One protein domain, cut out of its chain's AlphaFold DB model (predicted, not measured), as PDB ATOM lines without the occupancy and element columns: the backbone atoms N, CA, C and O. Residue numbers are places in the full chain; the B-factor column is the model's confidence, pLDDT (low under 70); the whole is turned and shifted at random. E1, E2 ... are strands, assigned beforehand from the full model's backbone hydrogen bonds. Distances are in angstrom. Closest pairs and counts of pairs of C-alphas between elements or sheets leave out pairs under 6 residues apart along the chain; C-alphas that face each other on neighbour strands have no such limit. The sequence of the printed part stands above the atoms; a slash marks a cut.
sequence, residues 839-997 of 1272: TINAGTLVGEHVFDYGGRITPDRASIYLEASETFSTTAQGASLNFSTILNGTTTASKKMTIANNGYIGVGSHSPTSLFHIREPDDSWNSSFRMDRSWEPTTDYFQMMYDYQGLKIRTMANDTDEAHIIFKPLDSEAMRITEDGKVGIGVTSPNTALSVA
ATOM      1  N   THR A 839     124.558  57.106 151.251       67.06
ATOM      2  CA  THR A 839     123.836  56.464 152.359       67.06
ATOM      3  C   THR A 839     124.775  56.144 153.527       67.06
ATOM      4  O   THR A 839     125.619  55.254 153.424       67.06
ATOM      5  N   ILE A 840     124.604  56.840 154.653       79.00
ATOM      6  CA  ILE A 840     125.301  56.534 155.907       79.00
ATOM      7  C   ILE A 840     124.539  55.396 156.592       79.00
ATOM      8  O   ILE A 840     123.403  55.588 157.010       79.00
ATOM      9  N   ASN A 841     125.127  54.205 156.690       85.06
ATOM     10  CA  ASN A 841     124.487  53.065 157.355       85.06
ATOM     11  C   ASN A 841     124.601  53.168 158.886       85.06
ATOM     12  O   ASN A 841     125.545  53.776 159.393       85.06
ATOM     13  N   ALA A 842     123.708  52.501 159.621       85.44
ATOM     14  CA  ALA A 842     123.854  52.341 161.072       85.44
ATOM     15  C   ALA A 842     125.248  51.782 161.448       85.44
ATOM     16  O   ALA A 842     125.786  50.915 160.754       85.44
ATOM     17  N   GLY A 843     125.841  52.296 162.527       80.94
ATOM     18  CA  GLY A 843     127.218  52.025 162.959       80.94
ATOM     19  C   GLY A 843     128.302  52.824 162.219       80.94
ATOM     20  O   GLY A 843     129.486  52.654 162.503       80.94
ATOM     21  N   THR A 844     127.941  53.694 161.268       83.06
ATOM     22  CA  THR A 844     128.915  54.534 160.548       83.06
ATOM     23  C   THR A 844     129.218  55.818 161.326       83.06
ATOM     24  O   THR A 844     128.321  56.459 161.876       83.06
ATOM     25  N   LEU A 845     130.489  56.225 161.326       79.44
ATOM     26  CA  LEU A 845     130.947  57.510 161.851       79.44
ATOM     27  C   LEU A 845     130.392  58.669 161.002       79.44
ATOM     28  O   LEU A 845     130.663  58.739 159.805       79.44
ATOM     29  N   VAL A 846     129.632  59.575 161.617       76.88
ATOM     30  CA  VAL A 846     129.010  60.737 160.948       76.88
ATOM     31  C   VAL A 846     129.923  61.962 161.015       76.88
ATOM     32  O   VAL A 846     130.038  62.718 160.052       76.88
ATOM     33  N   GLY A 847     130.607  62.144 162.145       77.00
ATOM     34  CA  GLY A 847     131.561  63.226 162.378       77.00
ATOM     35  C   GLY A 847     132.352  62.978 163.659       77.00
ATOM     36  O   GLY A 847     131.853  62.332 164.578       77.00
ATOM     37  N   GLU A 848     133.588  63.465 163.723       80.56
ATOM     38  CA  GLU A 848     134.485  63.255 164.861       80.56
ATOM     39  C   GLU A 848     135.382  64.475 165.077       80.56
ATOM     40  O   GLU A 848     136.068  64.927 164.160       80.56
ATOM     41  N   HIS A 849     135.413  64.971 166.311       81.00
ATOM     42  CA  HIS A 849     136.407  65.921 166.784       81.00
ATOM     43  C   HIS A 849     137.534  65.160 167.493       81.00
ATOM     44  O   HIS A 849     137.331  64.557 168.550       81.00
ATOM     45  N   VAL A 850     138.720  65.177 166.886       75.50
ATOM     46  CA  VAL A 850     139.885  64.376 167.281       75.50
ATOM     47  C   VAL A 850     140.883  65.202 168.095       75.50
ATOM     48  O   VAL A 850     141.234  66.314 167.706       75.50
ATOM     49  N   PHE A 851     141.416  64.624 169.174       73.38
ATOM     50  CA  PHE A 851     142.504  65.203 169.968       73.38
ATOM     51  C   PHE A 851     143.810  64.412 169.756       73.38
ATOM     52  O   PHE A 851     144.215  63.609 170.595       73.38
ATOM     53  N   ASP A 852     144.459  64.631 168.606       65.00
ATOM     54  CA  ASP A 852     145.667  63.905 168.176       65.00
ATOM     55  C   ASP A 852     146.988  64.569 168.613       65.00
ATOM     56  O   ASP A 852     147.109  65.792 168.726       65.00
ATOM     57  N   TYR A 853     148.037  63.748 168.739       59.75
ATOM     58  CA  TYR A 853     149.429  64.179 168.901       59.75
ATOM     59  C   TYR A 853     150.324  63.549 167.822       59.75
ATOM     60  O   TYR A 853     150.243  62.357 167.539       59.75
ATOM     61  N   GLY A 854     151.208  64.346 167.212       57.12
ATOM     62  CA  GLY A 854     152.205  63.857 166.246       57.12
ATOM     63  C   GLY A 854     151.715  63.640 164.805       57.12
ATOM     64  O   GLY A 854     152.470  63.108 163.996       57.12
ATOM     65  N   GLY A 855     150.488  64.054 164.458       52.72
ATOM     66  CA  GLY A 855     149.999  64.086 163.068       52.72
ATOM     67  C   GLY A 855     149.818  62.717 162.399       52.72
ATOM     68  O   GLY A 855     149.773  62.632 161.171       52.72
ATOM     69  N   ARG A 856     149.739  61.638 163.187       47.72
ATOM     70  CA  ARG A 856     149.554  60.271 162.698       47.72
ATOM     71  C   ARG A 856     148.130  59.811 162.991       47.72
ATOM     72  O   ARG A 856     147.786  59.595 164.142       47.72
ATOM     73  N   ILE A 857     147.355  59.590 161.932       52.62
ATOM     74  CA  ILE A 857     145.958  59.146 162.003       52.62
ATOM     75  C   ILE A 857     145.899  57.676 162.471       52.62
ATOM     76  O   ILE A 857     145.901  56.755 161.653       52.62
ATOM     77  N   THR A 858     145.908  57.427 163.784       57.31
ATOM     78  CA  THR A 858     145.671  56.091 164.363       57.31
ATOM     79  C   THR A 858     144.190  55.901 164.694       57.31
ATOM     80  O   THR A 858     143.522  56.883 165.010       57.31
ATOM     81  N   PRO A 859     143.632  54.676 164.603       60.28
ATOM     82  CA  PRO A 859     142.221  54.436 164.921       60.28
ATOM     83  C   PRO A 859     141.903  54.621 166.415       60.28
ATOM     84  O   PRO A 859     140.804  55.047 166.745       60.28
ATOM     85  N   ASP A 860     142.868  54.368 167.302       71.44
ATOM     86  CA  ASP A 860     142.764  54.684 168.727       71.44
ATOM     87  C   ASP A 860     143.232  56.123 168.997       71.44
ATOM     88  O   ASP A 860     144.405  56.451 168.783       71.44
ATOM     89  N   ARG A 861     142.313  56.975 169.468       76.81
ATOM     90  CA  ARG A 861     142.548  58.367 169.893       76.81
ATOM     91  C   ARG A 861     141.492  58.826 170.897       76.81
ATOM     92  O   ARG A 861     140.420  58.232 170.992       76.81
ATOM     93  N   ALA A 862     141.788  59.889 171.643       84.06
ATOM     94  CA  ALA A 862     140.759  60.593 172.401       84.06
ATOM     95  C   ALA A 862     139.928  61.445 171.428       84.06
ATOM     96  O   ALA A 862     140.487  62.212 170.639       84.06
ATOM     97  N   SER A 863     138.604  61.302 171.458       87.38
ATOM     98  CA  SER A 863     137.719  62.003 170.526       87.38
ATOM     99  C   SER A 863     136.284  62.131 171.028       87.38
ATOM    100  O   SER A 863     135.840  61.422 171.934       87.38
ATOM    101  N   ILE A 864     135.562  63.072 170.422       91.25
ATOM    102  CA  ILE A 864     134.118  63.259 170.578       91.25
ATOM    103  C   ILE A 864     133.501  62.995 169.208       91.25
ATOM    104  O   ILE A 864     133.871  63.668 168.247       91.25
ATOM    105  N   TYR A 865     132.605  62.017 169.088       87.50
ATOM    106  CA  TYR A 865     132.134  61.555 167.784       87.50
ATOM    107  C   TYR A 865     130.659  61.170 167.720       87.50
ATOM    108  O   TYR A 865     130.078  60.649 168.669       87.50
ATOM    109  N   LEU A 866     130.070  61.399 166.550       89.50
ATOM    110  CA  LEU A 866     128.715  61.014 166.188       89.50
ATOM    111  C   LEU A 866     128.738  59.678 165.441       89.50
ATOM    112  O   LEU A 866     129.446  59.525 164.445       89.50
ATOM    113  N   GLU A 867     127.942  58.723 165.909       89.50
ATOM    114  CA  GLU A 867     127.815  57.372 165.351       89.50
ATOM    115  C   GLU A 867     126.350  57.136 164.966       89.50
ATOM    116  O   GLU A 867     125.462  57.192 165.827       89.50
ATOM    117  N   ALA A 868     126.083  56.911 163.677       89.38
ATOM    118  CA  ALA A 868     124.734  56.736 163.145       89.38
ATOM    119  C   ALA A 868     124.051  55.539 163.824       89.38
ATOM    120  O   ALA A 868     124.532  54.412 163.745       89.38
ATOM    121  N   SER A 869     122.939  55.773 164.518       89.88
ATOM    122  CA  SER A 869     122.178  54.727 165.224       89.88
ATOM    123  C   SER A 869     121.158  54.044 164.308       89.88
ATOM    124  O   SER A 869     120.705  52.939 164.593       89.88
ATOM    125  N   GLU A 870     120.849  54.673 163.177       90.44
ATOM    126  CA  GLU A 870     120.056  54.138 162.075       90.44
ATOM    127  C   GLU A 870     120.716  54.468 160.728       90.44
ATOM    128  O   GLU A 870     121.684  55.227 160.666       90.44
ATOM    129  N   THR A 871     120.209  53.903 159.631       89.06
ATOM    130  CA  THR A 871     120.657  54.289 158.287       89.06
ATOM    131  C   THR A 871     120.049  55.637 157.909       89.06
ATOM    132  O   THR A 871     118.827  55.764 157.828       89.06
ATOM    133  N   PHE A 872     120.894  56.635 157.646       88.00
ATOM    134  CA  PHE A 872     120.442  57.986 157.345       88.00
ATOM    135  C   PHE A 872     119.690  58.041 156.009       88.00
ATOM    136  O   PHE A 872     120.119  57.492 154.990       88.00
ATOM    137  N   SER A 873     118.578  58.766 156.020       81.62
ATOM    138  CA  SER A 873     117.701  59.051 154.885       81.62
ATOM    139  C   SER A 873     117.162  60.483 154.998       81.62
ATOM    140  O   SER A 873     117.506  61.215 155.926       81.62
ATOM    141  N   THR A 874     116.278  60.904 154.092       77.69
ATOM    142  CA  THR A 874     115.615  62.219 154.179       77.69
ATOM    143  C   THR A 874     114.670  62.361 155.379       77.69
ATOM    144  O   THR A 874     114.298  63.482 155.707       77.69
ATOM    145  N   THR A 875     114.288  61.259 156.037       80.38
ATOM    146  CA  THR A 875     113.323  61.239 157.156       80.38
ATOM    147  C   THR A 875     113.867  60.602 158.437       80.38
ATOM    148  O   THR A 875     113.116  60.445 159.394       80.38
ATOM    149  N   ALA A 876     115.133  60.180 158.450       81.56
ATOM    150  CA  ALA A 876     115.744  59.411 159.534       81.56
ATOM    151  C   ALA A 876     117.237  59.768 159.610       81.56
ATOM    152  O   ALA A 876     117.931  59.621 158.608       81.56
ATOM    153  N   GLN A 877     117.711  60.294 160.741       88.12
ATOM    154  CA  GLN A 877     119.074  60.827 160.961       88.12
ATOM    155  C   GLN A 877     119.558  60.589 162.410       88.12
ATOM    156  O   GLN A 877     120.467  61.257 162.902       88.12
ATOM    157  N   GLY A 878     118.938  59.652 163.132       89.69
ATOM    158  CA  GLY A 878     119.247  59.345 164.524       89.69
ATOM    159  C   GLY A 878     120.690  58.874 164.706       89.69
ATOM    160  O   GLY A 878     121.108  57.861 164.143       89.69
ATOM    161  N   ALA A 879     121.449  59.588 165.532       90.56
ATOM    162  CA  ALA A 879     122.823  59.259 165.888       90.56
ATOM    163  C   ALA A 879     123.034  59.326 167.401       90.56
ATOM    164  O   ALA A 879     122.298  59.998 168.121       90.56
ATOM    165  N   SER A 880     124.076  58.640 167.862       92.94
ATOM    166  CA  SER A 880     124.578  58.743 169.227       92.94
ATOM    167  C   SER A 880     125.821  59.630 169.259       92.94
ATOM    168  O   SER A 880     126.689  59.509 168.393       92.94
ATOM    169  N   LEU A 881     125.918  60.508 170.257       94.06
ATOM    170  CA  LEU A 881     127.115  61.300 170.537       94.06
ATOM    171  C   LEU A 881     127.955  60.574 171.587       94.06
ATOM    172  O   LEU A 881     127.466  60.245 172.665       94.06
ATOM    173  N   ASN A 882     129.220  60.320 171.284       91.94
ATOM    174  CA  ASN A 882     130.102  59.481 172.080       91.94
ATOM    175  C   ASN A 882     131.376  60.236 172.450       91.94
ATOM    176  O   ASN A 882     131.992  60.883 171.609       91.94
ATOM    177  N   PHE A 883     131.796  60.101 173.702       93.19
ATOM    178  CA  PHE A 883     133.038  60.658 174.225       93.19
ATOM    179  C   PHE A 883     133.987  59.501 174.517       93.19
ATOM    180  O   PHE A 883     133.642  58.593 175.279       93.19
ATOM    181  N   SER A 884     135.177  59.519 173.924       90.00
ATOM    182  CA  SER A 884     136.197  58.482 174.070       90.00
ATOM    183  C   SER A 884     137.489  59.075 174.615       90.00
ATOM    184  O   SER A 884     137.958  60.106 174.131       90.00
ATOM    185  N   THR A 885     138.080  58.427 175.620       89.38
ATOM    186  CA  THR A 885     139.356  58.852 176.210       89.38
ATOM    187  C   THR A 885     140.355  57.704 176.281       89.38
ATOM    188  O   THR A 885     139.987  56.532 176.422       89.38
ATOM    189  N   ILE A 886     141.636  58.057 176.194       86.06
ATOM    190  CA  ILE A 886     142.767  57.167 176.462       86.06
ATOM    191  C   ILE A 886     143.189  57.378 177.922       86.06
ATOM    192  O   ILE A 886     143.206  58.509 178.407       86.06
ATOM    193  N   LEU A 887     143.505  56.295 178.635       85.38
ATOM    194  CA  LEU A 887     144.013  56.373 180.006       85.38
ATOM    195  C   LEU A 887     145.483  56.822 179.997       85.38
ATOM    196  O   LEU A 887     146.263  56.370 179.161       85.38
ATOM    197  N   ASN A 888     145.886  57.670 180.944       81.94
ATOM    198  CA  ASN A 888     147.275  58.125 181.055       81.94
ATOM    199  C   ASN A 888     148.253  56.935 181.095       81.94
ATOM    200  O   ASN A 888     148.134  56.050 181.940       81.94
ATOM    201  N   GLY A 889     149.225  56.926 180.179       82.12
ATOM    202  CA  GLY A 889     150.204  55.842 180.035       82.12
ATOM    203  C   GLY A 889     149.768  54.669 179.144       82.12
ATOM    204  O   GLY A 889     150.563  53.751 178.953       82.12
ATOM    205  N   THR A 890     148.560  54.688 178.568       83.25
ATOM    206  CA  THR A 890     148.110  53.710 177.561       83.25
ATOM    207  C   THR A 890     147.936  54.365 176.186       83.25
ATOM    208  O   THR A 890     148.148  55.565 176.020       83.25
ATOM    209  N   THR A 891     147.591  53.569 175.169       78.81
ATOM    210  CA  THR A 891     147.312  54.045 173.799       78.81
ATOM    211  C   THR A 891     145.942  53.612 173.277       78.81
ATOM    212  O   THR A 891     145.632  53.872 172.123       78.81
ATOM    213  N   THR A 892     145.138  52.914 174.084       83.56
ATOM    214  CA  THR A 892     143.844  52.356 173.665       83.56
ATOM    215  C   THR A 892     142.721  53.282 174.095       83.56
ATOM    216  O   THR A 892     142.621  53.642 175.272       83.56
ATOM    217  N   ALA A 893     141.874  53.666 173.143       85.62
ATOM    218  CA  ALA A 893     140.739  54.533 173.405       85.62
ATOM    219  C   ALA A 893     139.579  53.740 174.024       85.62
ATOM    220  O   ALA A 893     139.340  52.581 173.689       85.62
ATOM    221  N   SER A 894     138.843  54.365 174.941       87.12
ATOM    222  CA  SER A 894     137.666  53.767 175.570       87.12
ATOM    223  C   SER A 894     136.525  54.775 175.640       87.12
ATOM    224  O   SER A 894     136.676  55.861 176.200       87.12
ATOM    225  N   LYS A 895     135.365  54.392 175.095       89.62
ATOM    226  CA  LYS A 895     134.113  55.153 175.171       89.62
ATOM    227  C   LYS A 895     133.746  55.326 176.660       89.62
ATOM    228  O   LYS A 895     133.582  54.336 177.374       89.62
ATOM    229  N   LYS A 896     133.693  56.566 177.152       89.88
ATOM    230  CA  LYS A 896     133.400  56.920 178.557       89.88
ATOM    231  C   LYS A 896     131.974  57.411 178.762       89.88
ATOM    232  O   LYS A 896     131.396  57.144 179.809       89.88
ATOM    233  N   MET A 897     131.413  58.102 177.776       92.50
ATOM    234  CA  MET A 897     130.054  58.636 177.826       92.50
ATOM    235  C   MET A 897     129.387  58.494 176.458       92.50
ATOM    236  O   MET A 897     130.046  58.639 175.426       92.50
ATOM    237  N   THR A 898     128.085  58.234 176.464       93.50
ATOM    238  CA  THR A 898     127.232  58.133 175.278       93.50
ATOM    239  C   THR A 898     125.936  58.884 175.535       93.50
ATOM    240  O   THR A 898     125.250  58.593 176.506       93.50
ATOM    241  N   ILE A 899     125.562  59.797 174.647       95.25
ATOM    242  CA  ILE A 899     124.183  60.268 174.511       95.25
ATOM    243  C   ILE A 899     123.585  59.472 173.353       95.25
ATOM    244  O   ILE A 899     124.028  59.608 172.214       95.25
ATOM    245  N   ALA A 900     122.646  58.580 173.649       93.88
ATOM    246  CA  ALA A 900     121.990  57.746 172.649       93.88
ATOM    247  C   ALA A 900     120.970  58.552 171.822       93.88
ATOM    248  O   ALA A 900     120.534  59.632 172.220       93.88
ATOM    249  N   ASN A 901     120.544  58.007 170.680       91.75
ATOM    250  CA  ASN A 901     119.614  58.662 169.747       91.75
ATOM    251  C   ASN A 901     118.207  58.933 170.323       91.75
ATOM    252  O   ASN A 901     117.418  59.637 169.702       91.75
ATOM    253  N   ASN A 902     117.883  58.369 171.489       91.69
ATOM    254  CA  ASN A 902     116.662  58.626 172.258       91.69
ATOM    255  C   ASN A 902     116.863  59.655 173.395       91.69
ATOM    256  O   ASN A 902     115.986  59.805 174.243       91.69
ATOM    257  N   GLY A 903     118.021  60.321 173.452       90.38
ATOM    258  CA  GLY A 903     118.378  61.299 174.484       90.38
ATOM    259  C   GLY A 903     118.916  60.704 175.790       90.38
ATOM    260  O   GLY A 903     119.238  61.460 176.702       90.38
ATOM    261  N   TYR A 904     119.034  59.377 175.911       95.75
ATOM    262  CA  TYR A 904     119.524  58.750 177.141       95.75
ATOM    263  C   TYR A 904     121.041  58.916 177.287       95.75
ATOM    264  O   TYR A 904     121.803  58.588 176.376       95.75
ATOM    265  N   ILE A 905     121.478  59.385 178.454       94.81
ATOM    266  CA  ILE A 905     122.877  59.665 178.777       94.81
ATOM    267  C   ILE A 905     123.457  58.503 179.589       94.81
ATOM    268  O   ILE A 905     123.131  58.305 180.758       94.81
ATOM    269  N   GLY A 906     124.350  57.736 178.975       91.56
ATOM    270  CA  GLY A 906     125.161  56.717 179.628       91.56
ATOM    271  C   GLY A 906     126.535  57.256 180.018       91.56
ATOM    272  O   GLY A 906     127.247  57.790 179.170       91.56
ATOM    273  N   VAL A 907     126.935  57.079 181.278       88.50
ATOM    274  CA  VAL A 907     128.306  57.321 181.766       88.50
ATOM    275  C   VAL A 907     128.870  55.969 182.196       88.50
ATOM    276  O   VAL A 907     128.341  55.334 183.102       88.50
ATOM    277  N   GLY A 908     129.866  55.462 181.469       83.62
ATOM    278  CA  GLY A 908     130.386  54.090 181.589       83.62
ATOM    279  C   GLY A 908     129.457  52.973 181.061       83.62
ATOM    280  O   GLY A 908     129.894  51.835 180.855       83.62
ATOM    281  N   SER A 909     128.202  53.296 180.727       85.50
ATOM    282  CA  SER A 909     127.309  52.448 179.926       85.50
ATOM    283  C   SER A 909     127.204  52.960 178.486       85.50
ATOM    284  O   SER A 909     126.807  54.097 178.252       85.50
ATOM    285  N   HIS A 910     127.520  52.107 177.507       87.88
ATOM    286  CA  HIS A 910     127.415  52.413 176.065       87.88
ATOM    287  C   HIS A 910     126.035  52.098 175.479       87.88
ATOM    288  O   HIS A 910     125.811  52.240 174.280       87.88
ATOM    289  N   SER A 911     125.119  51.609 176.309       89.25
ATOM    290  CA  SER A 911     123.741  51.281 175.943       89.25
ATOM    291  C   SER A 911     122.838  51.654 177.122       89.25
ATOM    292  O   SER A 911     122.396  50.776 177.866       89.25
ATOM    293  N   PRO A 912     122.649  52.963 177.376       93.06
ATOM    294  CA  PRO A 912     121.856  53.430 178.502       93.06
ATOM    295  C   PRO A 912     120.392  52.996 178.354       93.06
ATOM    296  O   PRO A 912     119.809  53.031 177.275       93.06
ATOM    297  N   THR A 913     119.804  52.581 179.472       92.38
ATOM    298  CA  THR A 913     118.434  52.038 179.581       92.38
ATOM    299  C   THR A 913     117.466  52.991 180.286       92.38
ATOM    300  O   THR A 913     116.265  52.739 180.329       92.38
ATOM    301  N   SER A 914     117.991  54.090 180.822       91.44
ATOM    302  CA  SER A 914     117.301  55.180 181.512       91.44
ATOM    303  C   SER A 914     117.866  56.513 181.019       91.44
ATOM    304  O   SER A 914     118.978  56.550 180.490       91.44
ATOM    305  N   LEU A 915     117.126  57.609 181.231       89.62
ATOM    306  CA  LEU A 915     117.521  58.957 180.799       89.62
ATOM    307  C   LEU A 915     118.927  59.357 181.280       89.62
ATOM    308  O   LEU A 915     119.663  60.007 180.546       89.62
ATOM    309  N   PHE A 916     119.315  58.903 182.474       89.94
ATOM    310  CA  PHE A 916     120.687  58.937 182.969       89.94
ATOM    311  C   PHE A 916     121.045  57.553 183.535       89.94
ATOM    312  O   PHE A 916     120.320  57.023 184.382       89.94
ATOM    313  N   HIS A 917     122.113  56.935 183.027       87.94
ATOM    314  CA  HIS A 917     122.601  55.605 183.420       87.94
ATOM    315  C   HIS A 917     124.110  55.695 183.688       87.94
ATOM    316  O   HIS A 917     124.924  55.589 182.768       87.94
ATOM    317  N   ILE A 918     124.490  55.855 184.956       86.25
ATOM    318  CA  ILE A 918     125.881  55.707 185.410       86.25
ATOM    319  C   ILE A 918     126.149  54.217 185.673       86.25
ATOM    320  O   ILE A 918     125.353  53.566 186.347       86.25
ATOM    321  N   ARG A 919     127.244  53.668 185.136       78.62
ATOM    322  CA  ARG A 919     127.685  52.282 185.374       78.62
ATOM    323  C   ARG A 919     129.200  52.167 185.254       78.62
ATOM    324  O   ARG A 919     129.726  52.347 184.158       78.62
ATOM    325  N   GLU A 920     129.893  51.789 186.321       71.69
ATOM    326  CA  GLU A 920     131.324  51.470 186.235       71.69
ATOM    327  C   GLU A 920     131.598  50.016 185.799       71.69
ATOM    328  O   GLU A 920     130.703  49.167 185.846       71.69
ATOM    329  N   PRO A 921     132.823  49.714 185.322       63.28
ATOM    330  CA  PRO A 921     133.249  48.351 185.003       63.28
ATOM    331  C   PRO A 921     133.687  47.519 186.223       63.28
ATOM    332  O   PRO A 921     133.881  46.314 186.066       63.28
ATOM    333  N   ASP A 922     133.893  48.134 187.393       63.56
ATOM    334  CA  ASP A 922     134.372  47.485 188.619       63.56
ATOM    335  C   ASP A 922     133.680  48.022 189.893       63.56
ATOM    336  O   ASP A 922     133.096  49.099 189.885       63.56
ATOM    337  N   ASP A 923     133.743  47.251 190.988       60.62
ATOM    338  CA  ASP A 923     133.221  47.600 192.329       60.62
ATOM    339  C   ASP A 923     134.152  48.586 193.087       60.62
ATOM    340  O   ASP A 923     134.260  48.556 194.321       60.62
ATOM    341  N   SER A 924     134.906  49.439 192.381       58.31
ATOM    342  CA  SER A 924     135.709  50.463 193.055       58.31
ATOM    343  C   SER A 924     134.806  51.586 193.583       58.31
ATOM    344  O   SER A 924     133.775  51.917 193.008       58.31
ATOM    345  N   TRP A 925     135.176  52.197 194.714       56.78
ATOM    346  CA  TRP A 925     134.344  53.180 195.436       56.78
ATOM    347  C   TRP A 925     134.259  54.555 194.727       56.78
ATOM    348  O   TRP A 925     134.041  55.581 195.369       56.78
ATOM    349  N   ASN A 926     134.473  54.581 193.412       58.28
ATOM    350  CA  ASN A 926     134.536  55.774 192.575       58.28
ATOM    351  C   ASN A 926     133.165  56.104 191.953       58.28
ATOM    352  O   ASN A 926     132.846  57.288 191.811       58.28
ATOM    353  N   SER A 927     132.330  55.079 191.709       57.03
ATOM    354  CA  SER A 927     130.925  55.166 191.280       57.03
ATOM    355  C   SER A 927     130.119  56.088 192.176       57.03
ATOM    356  O   SER A 927     129.545  55.681 193.192       57.03
ATOM    357  N   SER A 928     130.056  57.357 191.790       64.88
ATOM    358  CA  SER A 928     129.291  58.331 192.535       64.88
ATOM    359  C   SER A 928     128.797  59.486 191.690       64.88
ATOM    360  O   SER A 928     129.524  60.072 190.890       64.88
ATOM    361  N   PHE A 929     127.546  59.855 191.940       80.75
ATOM    362  CA  PHE A 929     127.099  61.206 191.665       80.75
ATOM    363  C   PHE A 929     127.619  62.079 192.811       80.75
ATOM    364  O   PHE A 929     127.089  62.038 193.923       80.75
ATOM    365  N   ARG A 930     128.722  62.786 192.551       77.06
ATOM    366  CA  ARG A 930     129.389  63.694 193.490       77.06
ATOM    367  C   ARG A 930     129.129  65.140 193.072       77.06
ATOM    368  O   ARG A 930     129.284  65.486 191.904       77.06
ATOM    369  N   MET A 931     128.741  65.964 194.037       78.19
ATOM    370  CA  MET A 931     128.571  67.408 193.907       78.19
ATOM    371  C   MET A 931     129.524  68.085 194.892       78.19
ATOM    372  O   MET A 931     129.323  68.004 196.103       78.19
ATOM    373  N   ASP A 932     130.562  68.728 194.366       72.50
ATOM    374  CA  ASP A 932     131.563  69.470 195.136       72.50
ATOM    375  C   ASP A 932     131.193  70.954 195.247       72.50
ATOM    376  O   ASP A 932     130.758  71.570 194.268       72.50
ATOM    377  N   ARG A 933     131.419  71.562 196.419       65.00
ATOM    378  CA  ARG A 933     131.344  73.021 196.576       65.00
ATOM    379  C   ARG A 933     132.683  73.633 196.151       65.00
ATOM    380  O   ARG A 933     133.712  73.407 196.774       65.00
ATOM    381  N   SER A 934     132.669  74.414 195.073       57.34
ATOM    382  CA  SER A 934     133.833  74.704 194.216       57.34
ATOM    383  C   SER A 934     134.922  75.650 194.769       57.34
ATOM    384  O   SER A 934     135.536  76.360 193.973       57.34
ATOM    385  N   TRP A 935     135.145  75.721 196.086       58.94
ATOM    386  CA  TRP A 935     136.130  76.644 196.679       58.94
ATOM    387  C   TRP A 935     137.354  75.960 197.302       58.94
ATOM    388  O   TRP A 935     138.439  76.528 197.233       58.94
ATOM    389  N   GLU A 936     137.228  74.735 197.824       57.66
ATOM    390  CA  GLU A 936     138.361  73.949 198.340       57.66
ATOM    391  C   GLU A 936     138.363  72.536 197.722       57.66
ATOM    392  O   GLU A 936     137.298  71.924 197.622       57.66
ATOM    393  N   PRO A 937     139.504  71.973 197.263       53.59
ATOM    394  CA  PRO A 937     139.461  70.960 196.197       53.59
ATOM    395  C   PRO A 937     139.047  69.531 196.593       53.59
ATOM    396  O   PRO A 937     139.109  68.648 195.735       53.59
ATOM    397  N   THR A 938     138.726  69.243 197.861       57.69
ATOM    398  CA  THR A 938     138.618  67.845 198.338       57.69
ATOM    399  C   THR A 938     137.571  67.543 199.413       57.69
ATOM    400  O   THR A 938     137.164  66.379 199.505       57.69
ATOM    401  N   THR A 939     137.153  68.512 200.230       61.09
ATOM    402  CA  THR A 939     136.538  68.244 201.547       61.09
ATOM    403  C   THR A 939     135.018  68.352 201.577       61.09
ATOM    404  O   THR A 939     134.375  67.538 202.237       61.09
ATOM    405  N   ASP A 940     134.447  69.299 200.833       67.12
ATOM    406  CA  ASP A 940     133.058  69.726 201.006       67.12
ATOM    407  C   ASP A 940     132.200  69.215 199.849       67.12
ATOM    408  O   ASP A 940     132.143  69.818 198.769       67.12
ATOM    409  N   TYR A 941     131.556  68.066 200.057       73.81
ATOM    410  CA  TYR A 941     130.826  67.384 198.996       73.81
ATOM    411  C   TYR A 941     129.601  66.605 199.477       73.81
ATOM    412  O   TYR A 941     129.574  66.011 200.557       73.81
ATOM    413  N   PHE A 942     128.604  66.545 198.595       78.88
ATOM    414  CA  PHE A 942     127.509  65.582 198.647       78.88
ATOM    415  C   PHE A 942     127.790  64.464 197.639       78.88
ATOM    416  O   PHE A 942     128.080  64.731 196.473       78.88
ATOM    417  N   GLN A 943     127.728  63.208 198.075       79.25
ATOM    418  CA  GLN A 943     128.023  62.038 197.250       79.25
ATOM    419  C   GLN A 943     126.938  60.973 197.425       79.25
ATOM    420  O   GLN A 943     126.706  60.476 198.528       79.25
ATOM    421  N   MET A 944     126.307  60.587 196.318       83.56
ATOM    422  CA  MET A 944     125.437  59.413 196.236       83.56
ATOM    423  C   MET A 944     126.196  58.273 195.565       83.56
ATOM    424  O   MET A 944     126.749  58.455 194.479       83.56
ATOM    425  N   MET A 945     126.202  57.102 196.194       76.56
ATOM    426  CA  MET A 945     126.870  55.890 195.711       76.56
ATOM    427  C   MET A 945     125.891  54.718 195.777       76.56
ATOM    428  O   MET A 945     125.069  54.661 196.690       76.56
ATOM    429  N   TYR A 946     125.986  53.764 194.857       74.31
ATOM    430  CA  TYR A 946     125.162  52.556 194.887       74.31
ATOM    431  C   TYR A 946     126.023  51.337 194.559       74.31
ATOM    432  O   TYR A 946     126.609  51.279 193.480       74.31
ATOM    433  N   ASP A 947     126.095  50.381 195.482       69.81
ATOM    434  CA  ASP A 947     126.842  49.131 195.315       69.81
ATOM    435  C   ASP A 947     126.043  47.920 195.831       69.81
ATOM    436  O   ASP A 947     124.854  48.014 196.143       69.81
ATOM    437  N   TYR A 948     126.686  46.754 195.932       68.81
ATOM    438  CA  TYR A 948     126.066  45.521 196.437       68.81
ATOM    439  C   TYR A 948     125.665  45.567 197.931       68.81
ATOM    440  O   TYR A 948     125.069  44.610 198.431       68.81
ATOM    441  N   GLN A 949     125.990  46.638 198.668       70.81
ATOM    442  CA  GLN A 949     125.490  46.923 200.020       70.81
ATOM    443  C   GLN A 949     124.336  47.947 200.024       70.81
ATOM    444  O   GLN A 949     123.737  48.171 201.074       70.81
ATOM    445  N   GLY A 950     123.987  48.523 198.869       73.56
ATOM    446  CA  GLY A 950     122.838  49.409 198.671       73.56
ATOM    447  C   GLY A 950     123.207  50.869 198.391       73.56
ATOM    448  O   GLY A 950     124.335  51.197 198.025       73.56
ATOM    449  N   LEU A 951     122.221  51.758 198.551       82.25
ATOM    450  CA  LEU A 951     122.394  53.205 198.406       82.25
ATOM    451  C   LEU A 951     123.130  53.778 199.625       82.25
ATOM    452  O   LEU A 951     122.660  53.661 200.755       82.25
ATOM    453  N   LYS A 952     124.246  54.462 199.375       75.94
ATOM    454  CA  LYS A 952     125.006  55.228 200.364       75.94
ATOM    455  C   LYS A 952     124.885  56.711 200.024       75.94
ATOM    456  O   LYS A 952     125.108  57.108 198.882       75.94
ATOM    457  N   ILE A 953     124.545  57.519 201.021       82.31
ATOM    458  CA  ILE A 953     124.521  58.981 200.930       82.31
ATOM    459  C   ILE A 953     125.584  59.493 201.894       82.31
ATOM    460  O   ILE A 953     125.574  59.127 203.069       82.31
ATOM    461  N   ARG A 954     126.513  60.302 201.389       74.50
ATOM    462  CA  ARG A 954     127.614  60.868 202.165       74.50
ATOM    463  C   ARG A 954     127.641  62.377 201.994       74.50
ATOM    464  O   ARG A 954     127.730  62.878 200.877       74.50
ATOM    465  N   THR A 955     127.609  63.074 203.114       76.25
ATOM    466  CA  THR A 955     127.969  64.483 203.244       76.25
ATOM    467  C   THR A 955     129.339  64.556 203.910       76.25
ATOM    468  O   THR A 955     129.645  63.777 204.816       76.25
ATOM    469  N   MET A 956     130.198  65.448 203.429       69.62
ATOM    470  CA  MET A 956     131.424  65.853 204.116       69.62
ATOM    471  C   MET A 956     131.536  67.372 204.055       69.62
ATOM    472  O   MET A 956     131.090  67.981 203.082       69.62
ATOM    473  N   ALA A 957     132.127  67.947 205.094       65.88
ATOM    474  CA  ALA A 957     132.530  69.341 205.182       65.88
ATOM    475  C   ALA A 957     133.806  69.423 206.034       65.88
ATOM    476  O   ALA A 957     134.123  68.482 206.770       65.88
ATOM    477  N   ASN A 958     134.544  70.527 205.923       62.34
ATOM    478  CA  ASN A 958     135.622  70.854 206.858       62.34
ATOM    479  C   ASN A 958     135.102  71.026 208.295       62.34
ATOM    480  O   ASN A 958     133.935  71.353 208.490       62.34
ATOM    481  N   ASP A 959     136.007  70.890 209.276       55.59
ATOM    482  CA  ASP A 959     135.781  70.836 210.740       55.59
ATOM    483  C   ASP A 959     135.062  72.057 211.392       55.59
ATOM    484  O   ASP A 959     135.119  72.245 212.610       55.59
ATOM    485  N   THR A 960     134.421  72.923 210.604       54.38
ATOM    486  CA  THR A 960     133.644  74.095 211.036       54.38
ATOM    487  C   THR A 960     132.239  74.190 210.432       54.38
ATOM    488  O   THR A 960     131.461  75.003 210.927       54.38
ATOM    489  N   ASP A 961     131.910  73.417 209.388       55.88
ATOM    490  CA  ASP A 961     130.609  73.465 208.705       55.88
ATOM    491  C   ASP A 961     129.820  72.161 208.914       55.88
ATOM    492  O   ASP A 961     130.314  71.058 208.712       55.88
ATOM    493  N   GLU A 962     128.562  72.304 209.324       61.44
ATOM    494  CA  GLU A 962     127.768  71.234 209.938       61.44
ATOM    495  C   GLU A 962     127.117  70.315 208.864       61.44
ATOM    496  O   GLU A 962     126.097  70.657 208.251       61.44
ATOM    497  N   ALA A 963     127.711  69.144 208.596       66.50
ATOM    498  CA  ALA A 963     127.458  68.338 207.382       66.50
ATOM    499  C   ALA A 963     126.189  67.444 207.414       66.50
ATOM    500  O   ALA A 963     126.257  66.226 207.209       66.50
ATOM    501  N   HIS A 964     125.011  68.023 207.651       79.25
ATOM    502  CA  HIS A 964     123.751  67.274 207.836       79.25
ATOM    503  C   HIS A 964     123.133  66.698 206.549       79.25
ATOM    504  O   HIS A 964     123.092  67.355 205.509       79.25
ATOM    505  N   ILE A 965     122.498  65.525 206.658       87.44
ATOM    506  CA  ILE A 965     121.506  65.038 205.680       87.44
ATOM    507  C   ILE A 965     120.124  65.479 206.164       87.44
ATOM    508  O   ILE A 965     119.715  65.089 207.254       87.44
ATOM    509  N   ILE A 966     119.390  66.267 205.375       83.56
ATOM    510  CA  ILE A 966     118.105  66.852 205.788       83.56
ATOM    511  C   ILE A 966     116.990  66.496 204.797       83.56
ATOM    512  O   ILE A 966     117.129  66.699 203.593       83.56
ATOM    513  N   PHE A 967     115.854  66.028 205.315       85.75
ATOM    514  CA  PHE A 967     114.635  65.739 204.562       85.75
ATOM    515  C   PHE A 967     113.562  66.793 204.870       85.75
ATOM    516  O   PHE A 967     113.040  66.873 205.988       85.75
ATOM    517  N   LYS A 968     113.224  67.592 203.852       83.06
ATOM    518  CA  LYS A 968     112.205  68.651 203.898       83.06
ATOM    519  C   LYS A 968     111.100  68.352 202.872       83.06
ATOM    520  O   LYS A 968     111.227  68.760 201.722       83.06
ATOM    521  N   PRO A 969     110.055  67.582 203.234       76.81
ATOM    522  CA  PRO A 969     108.933  67.300 202.332       76.81
ATOM    523  C   PRO A 969     108.030  68.525 202.095       76.81
ATOM    524  O   PRO A 969     107.228  68.510 201.169       76.81
ATOM    525  N   LEU A 970     108.163  69.561 202.930       74.31
ATOM    526  CA  LEU A 970     107.578  70.904 202.834       74.31
ATOM    527  C   LEU A 970     108.619  71.902 203.392       74.31
ATOM    528  O   LEU A 970     109.740  71.498 203.702       74.31
ATOM    529  N   ASP A 971     108.262  73.169 203.618       78.69
ATOM    530  CA  ASP A 971     109.175  74.193 204.176       78.69
ATOM    531  C   ASP A 971     109.737  73.863 205.580       78.69
ATOM    532  O   ASP A 971     110.731  74.448 206.020       78.69
ATOM    533  N   SER A 972     109.127  72.906 206.290       77.69
ATOM    534  CA  SER A 972     109.575  72.432 207.603       77.69
ATOM    535  C   SER A 972     110.452  71.177 207.518       77.69
ATOM    536  O   SER A 972     110.253  70.279 206.698       77.69
ATOM    537  N   GLU A 973     111.428  71.099 208.419       85.94
ATOM    538  CA  GLU A 973     112.378  69.996 208.533       85.94
ATOM    539  C   GLU A 973     111.737  68.775 209.206       85.94
ATOM    540  O   GLU A 973     111.505  68.766 210.414       85.94
ATOM    541  N   ALA A 974     111.440  67.735 208.420       86.19
ATOM    542  CA  ALA A 974     110.750  66.540 208.911       86.19
ATOM    543  C   ALA A 974     111.712  65.473 209.448       86.19
ATOM    544  O   ALA A 974     111.356  64.736 210.365       86.19
ATOM    545  N   MET A 975     112.929  65.383 208.911       90.12
ATOM    546  CA  MET A 975     113.971  64.493 209.426       90.12
ATOM    547  C   MET A 975     115.360  65.057 209.125       90.12
ATOM    548  O   MET A 975     115.570  65.661 208.075       90.12
ATOM    549  N   ARG A 976     116.321  64.816 210.019       89.81
ATOM    550  CA  ARG A 976     117.742  65.106 209.808       89.81
ATOM    551  C   ARG A 976     118.626  63.976 210.323       89.81
ATOM    552  O   ARG A 976     118.250  63.280 211.263       89.81
ATOM    553  N   ILE A 977     119.813  63.840 209.749       90.06
ATOM    554  CA  ILE A 977     120.925  63.066 210.301       90.06
ATOM    555  C   ILE A 977     122.101  64.026 210.423       90.06
ATOM    556  O   ILE A 977     122.467  64.670 209.439       90.06
ATOM    557  N   THR A 978     122.654  64.148 211.625       84.62
ATOM    558  CA  THR A 978     123.776  65.044 211.904       84.62
ATOM    559  C   THR A 978     125.123  64.425 211.555       84.62
ATOM    560  O   THR A 978     125.243  63.209 211.409       84.62
ATOM    561  N   GLU A 979     126.154  65.262 211.460       77.50
ATOM    562  CA  GLU A 979     127.542  64.835 211.242       77.50
ATOM    563  C   GLU A 979     128.061  63.849 212.306       77.50
ATOM    564  O   GLU A 979     128.817  62.933 211.985       77.50
ATOM    565  N   ASP A 980     127.590  63.961 213.555       80.31
ATOM    566  CA  ASP A 980     127.890  63.023 214.644       80.31
ATOM    567  C   ASP A 980     126.937  61.808 214.690       80.31
ATOM    568  O   ASP A 980     126.941  61.030 215.647       80.31
ATOM    569  N   GLY A 981     126.136  61.617 213.636       81.19
ATOM    570  CA  GLY A 981     125.306  60.435 213.400       81.19
ATOM    571  C   GLY A 981     123.973  60.405 214.151       81.19
ATOM    572  O   GLY A 981     123.327  59.355 214.186       81.19
ATOM    573  N   LYS A 982     123.538  61.514 214.761       88.12
ATOM    574  CA  LYS A 982     122.248  61.590 215.463       88.12
ATOM    575  C   LYS A 982     121.103  61.823 214.488       88.12
ATOM    576  O   LYS A 982     121.156  62.711 213.640       88.12
ATOM    577  N   VAL A 983     120.024  61.070 214.657       91.81
ATOM    578  CA  VAL A 983     118.816  61.186 213.838       91.81
ATOM    579  C   VAL A 983     117.770  62.034 214.564       91.81
ATOM    580  O   VAL A 983     117.337  61.695 215.662       91.81
ATOM    581  N   GLY A 984     117.338  63.129 213.945       90.69
ATOM    582  CA  GLY A 984     116.160  63.891 214.355       90.69
ATOM    583  C   GLY A 984     114.977  63.565 213.447       90.69
ATOM    584  O   GLY A 984     115.144  63.553 212.233       90.69
ATOM    585  N   ILE A 985     113.785  63.332 213.995       88.75
ATOM    586  CA  ILE A 985     112.524  63.223 213.236       88.75
ATOM    587  C   ILE A 985     111.554  64.245 213.836       88.75
ATOM    588  O   ILE A 985     111.177  64.128 214.998       88.75
ATOM    589  N   GLY A 986     111.231  65.301 213.092       86.56
ATOM    590  CA  GLY A 986     110.539  66.495 213.597       86.56
ATOM    591  C   GLY A 986     111.356  67.332 214.596       86.56
ATOM    592  O   GLY A 986     110.805  68.208 215.256       86.56
ATOM    593  N   VAL A 987     112.662  67.062 214.739       86.12
ATOM    594  CA  VAL A 987     113.570  67.744 215.680       86.12
ATOM    595  C   VAL A 987     114.792  68.270 214.928       86.12
ATOM    596  O   VAL A 987     115.590  67.485 214.419       86.12
ATOM    597  N   THR A 988     114.976  69.592 214.904       85.50
ATOM    598  CA  THR A 988     116.092  70.277 214.219       85.50
ATOM    599  C   THR A 988     117.417  70.249 214.991       85.50
ATOM    600  O   THR A 988     118.463  70.582 214.443       85.50
ATOM    601  N   SER A 989     117.416  69.833 216.260       87.94
ATOM    602  CA  SER A 989     118.622  69.734 217.100       87.94
ATOM    603  C   SER A 989     118.579  68.483 217.996       87.94
ATOM    604  O   SER A 989     118.348  68.598 219.201       87.94
ATOM    605  N   PRO A 990     118.741  67.269 217.428       89.50
ATOM    606  CA  PRO A 990     118.750  66.028 218.195       89.50
ATOM    607  C   PRO A 990     119.937  66.010 219.166       89.50
ATOM    608  O   PRO A 990     121.093  66.162 218.772       89.50
ATOM    609  N   ASN A 991     119.658  65.814 220.454       83.25
ATOM    610  CA  ASN A 991     120.685  65.727 221.498       83.25
ATOM    611  C   ASN A 991     121.085  64.272 221.819       83.25
ATOM    612  O   ASN A 991     122.136  64.038 222.416       83.25
ATOM    613  N   THR A 992     120.302  63.296 221.353       81.06
ATOM    614  CA  THR A 992     120.547  61.848 221.441       81.06
ATOM    615  C   THR A 992     120.634  61.215 220.048       81.06
ATOM    616  O   THR A 992     120.241  61.827 219.062       81.06
ATOM    617  N   ALA A 993     121.107  59.965 219.961       83.75
ATOM    618  CA  ALA A 993     121.248  59.228 218.696       83.75
ATOM    619  C   ALA A 993     119.943  59.099 217.877       83.75
ATOM    620  O   ALA A 993     120.004  59.002 216.655       83.75
ATOM    621  N   LEU A 994     118.779  59.125 218.533       85.44
ATOM    622  CA  LEU A 994     117.468  59.238 217.894       85.44
ATOM    623  C   LEU A 994     116.563  60.131 218.755       85.44
ATOM    624  O   LEU A 994     116.219  59.767 219.881       85.44
ATOM    625  N   SER A 995     116.178  61.292 218.228       85.56
ATOM    626  CA  SER A 995     115.228  62.231 218.841       85.56
ATOM    627  C   SER A 995     114.004  62.384 217.935       85.56
ATOM    628  O   SER A 995     114.144  62.785 216.782       85.56
ATOM    629  N   VAL A 996     112.804  62.090 218.442       86.38
ATOM    630  CA  VAL A 996     111.551  62.151 217.665       86.38
ATOM    631  C   VAL A 996     110.553  63.095 218.333       86.38
ATOM    632  O   VAL A 996     110.233  62.923 219.507       86.38
ATOM    633  N   ALA A 997     110.039  64.071 217.584       81.25
ATOM    634  CA  ALA A 997     108.906  64.906 217.971       81.25
ATOM    635  C   ALA A 997     107.608  64.269 217.454       81.25
ATOM    636  O   ALA A 997     107.093  64.631 216.398       81.25
TER     637      ALA A 997
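Overview. This is residues 839 to 997 of the 1272 residues of the protein "Endosialidase chaperone" of Bacteriovorax sp. BSW11_IV (UniProt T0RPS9). Three separate sheets follow one another in a row along the longest axis: a twisted wall of six strands, E1 to E6, at one end, a three-stranded sheet, E7 to E9, between, and a small sheet of four short strands, E10 to E13, at the other end. The sheets are joined one after another by short links and are not stacked face to face. The printed part has 159 residues, no named helix and 13 named strands, E1 to E13 in chain order, so numbered across each sheet too; the first and last sheets are mixed, E7 E8 E9 is antiparallel. The class is all strand, with 65 residues, under half, in named elements. The whole is elongated, 69 by 40 by 30 A, and only just loose, close to extended, with a radius of gyration of the C-alphas of 22.5 A.

Arrangement. Start at E1, residues 845 to 851, an edge strand, and its neighbour E2, residues 862 to 868; N 849 and O 864 are 2.8 A apart, within hydrogen-bond range. Next come E3, residues 879 to 886, with N 865 and O 882 at 2.8 A, E4, residues 893 to 899, with N 883 and O 897 at 2.9 A, and E5, residues 905 to 907, with N 898 and O 906 at 2.9 A. E1 to E5 form hairpins in turn and make a meander, each strand the antiparallel neighbour of the one before. E6, residues 916 to 918, is parallel to E5 at 9 degrees; look at N 907 and O 917, 2.9 A. E7, residues 929 to 932, is only just apart from E6, the closest C-alphas being 8.4 A apart. With E8, residues 941 to 947, and E9, residues 950 to 956, it makes a second meander; check N 931 and O 942, 2.8 A, and N 943 and O 954, 2.8 A. E10, residues 965 to 967, comes closest to E9 at the C-alphas of Thr 955 and Ile 965, 6.9 A. It begins a third meander with E11, residues 975 to 977, and E12, residues 983 to 985; see N 965 and O 977, 2.9 A, and N 976 and O 984, 2.8 A. E13, residues 994 to 996, is parallel to E12 at 9 degrees, with N 985 and O 995 at 2.9 A.

Along the chain. Find C-alpha 845 at (130.947, 57.510, 161.851); from there E1 runs 16.1 A. E2 spans 18.9 A, E3 22.7 A and E4 17.6 A. Find C-alpha 929 at (127.099, 61.206, 191.665), where E7 begins; E8 spans 19.0 A and E9 19.3 A. E5, E6 and E10 to E13 have three residues each; E13 ends at C-alpha 996, (111.551, 62.151, 217.665).

Size, cuts and confidence. The C-alphas farthest apart, of Thr 839 and Asn 991, are 69.8 A apart. The printed part has no cut and no long link. Mean pLDDT of the printed part is 79.2; 35 residues are under 70, among them 852 to 859, 921 to 928, 933 to 940 and 956 to 963.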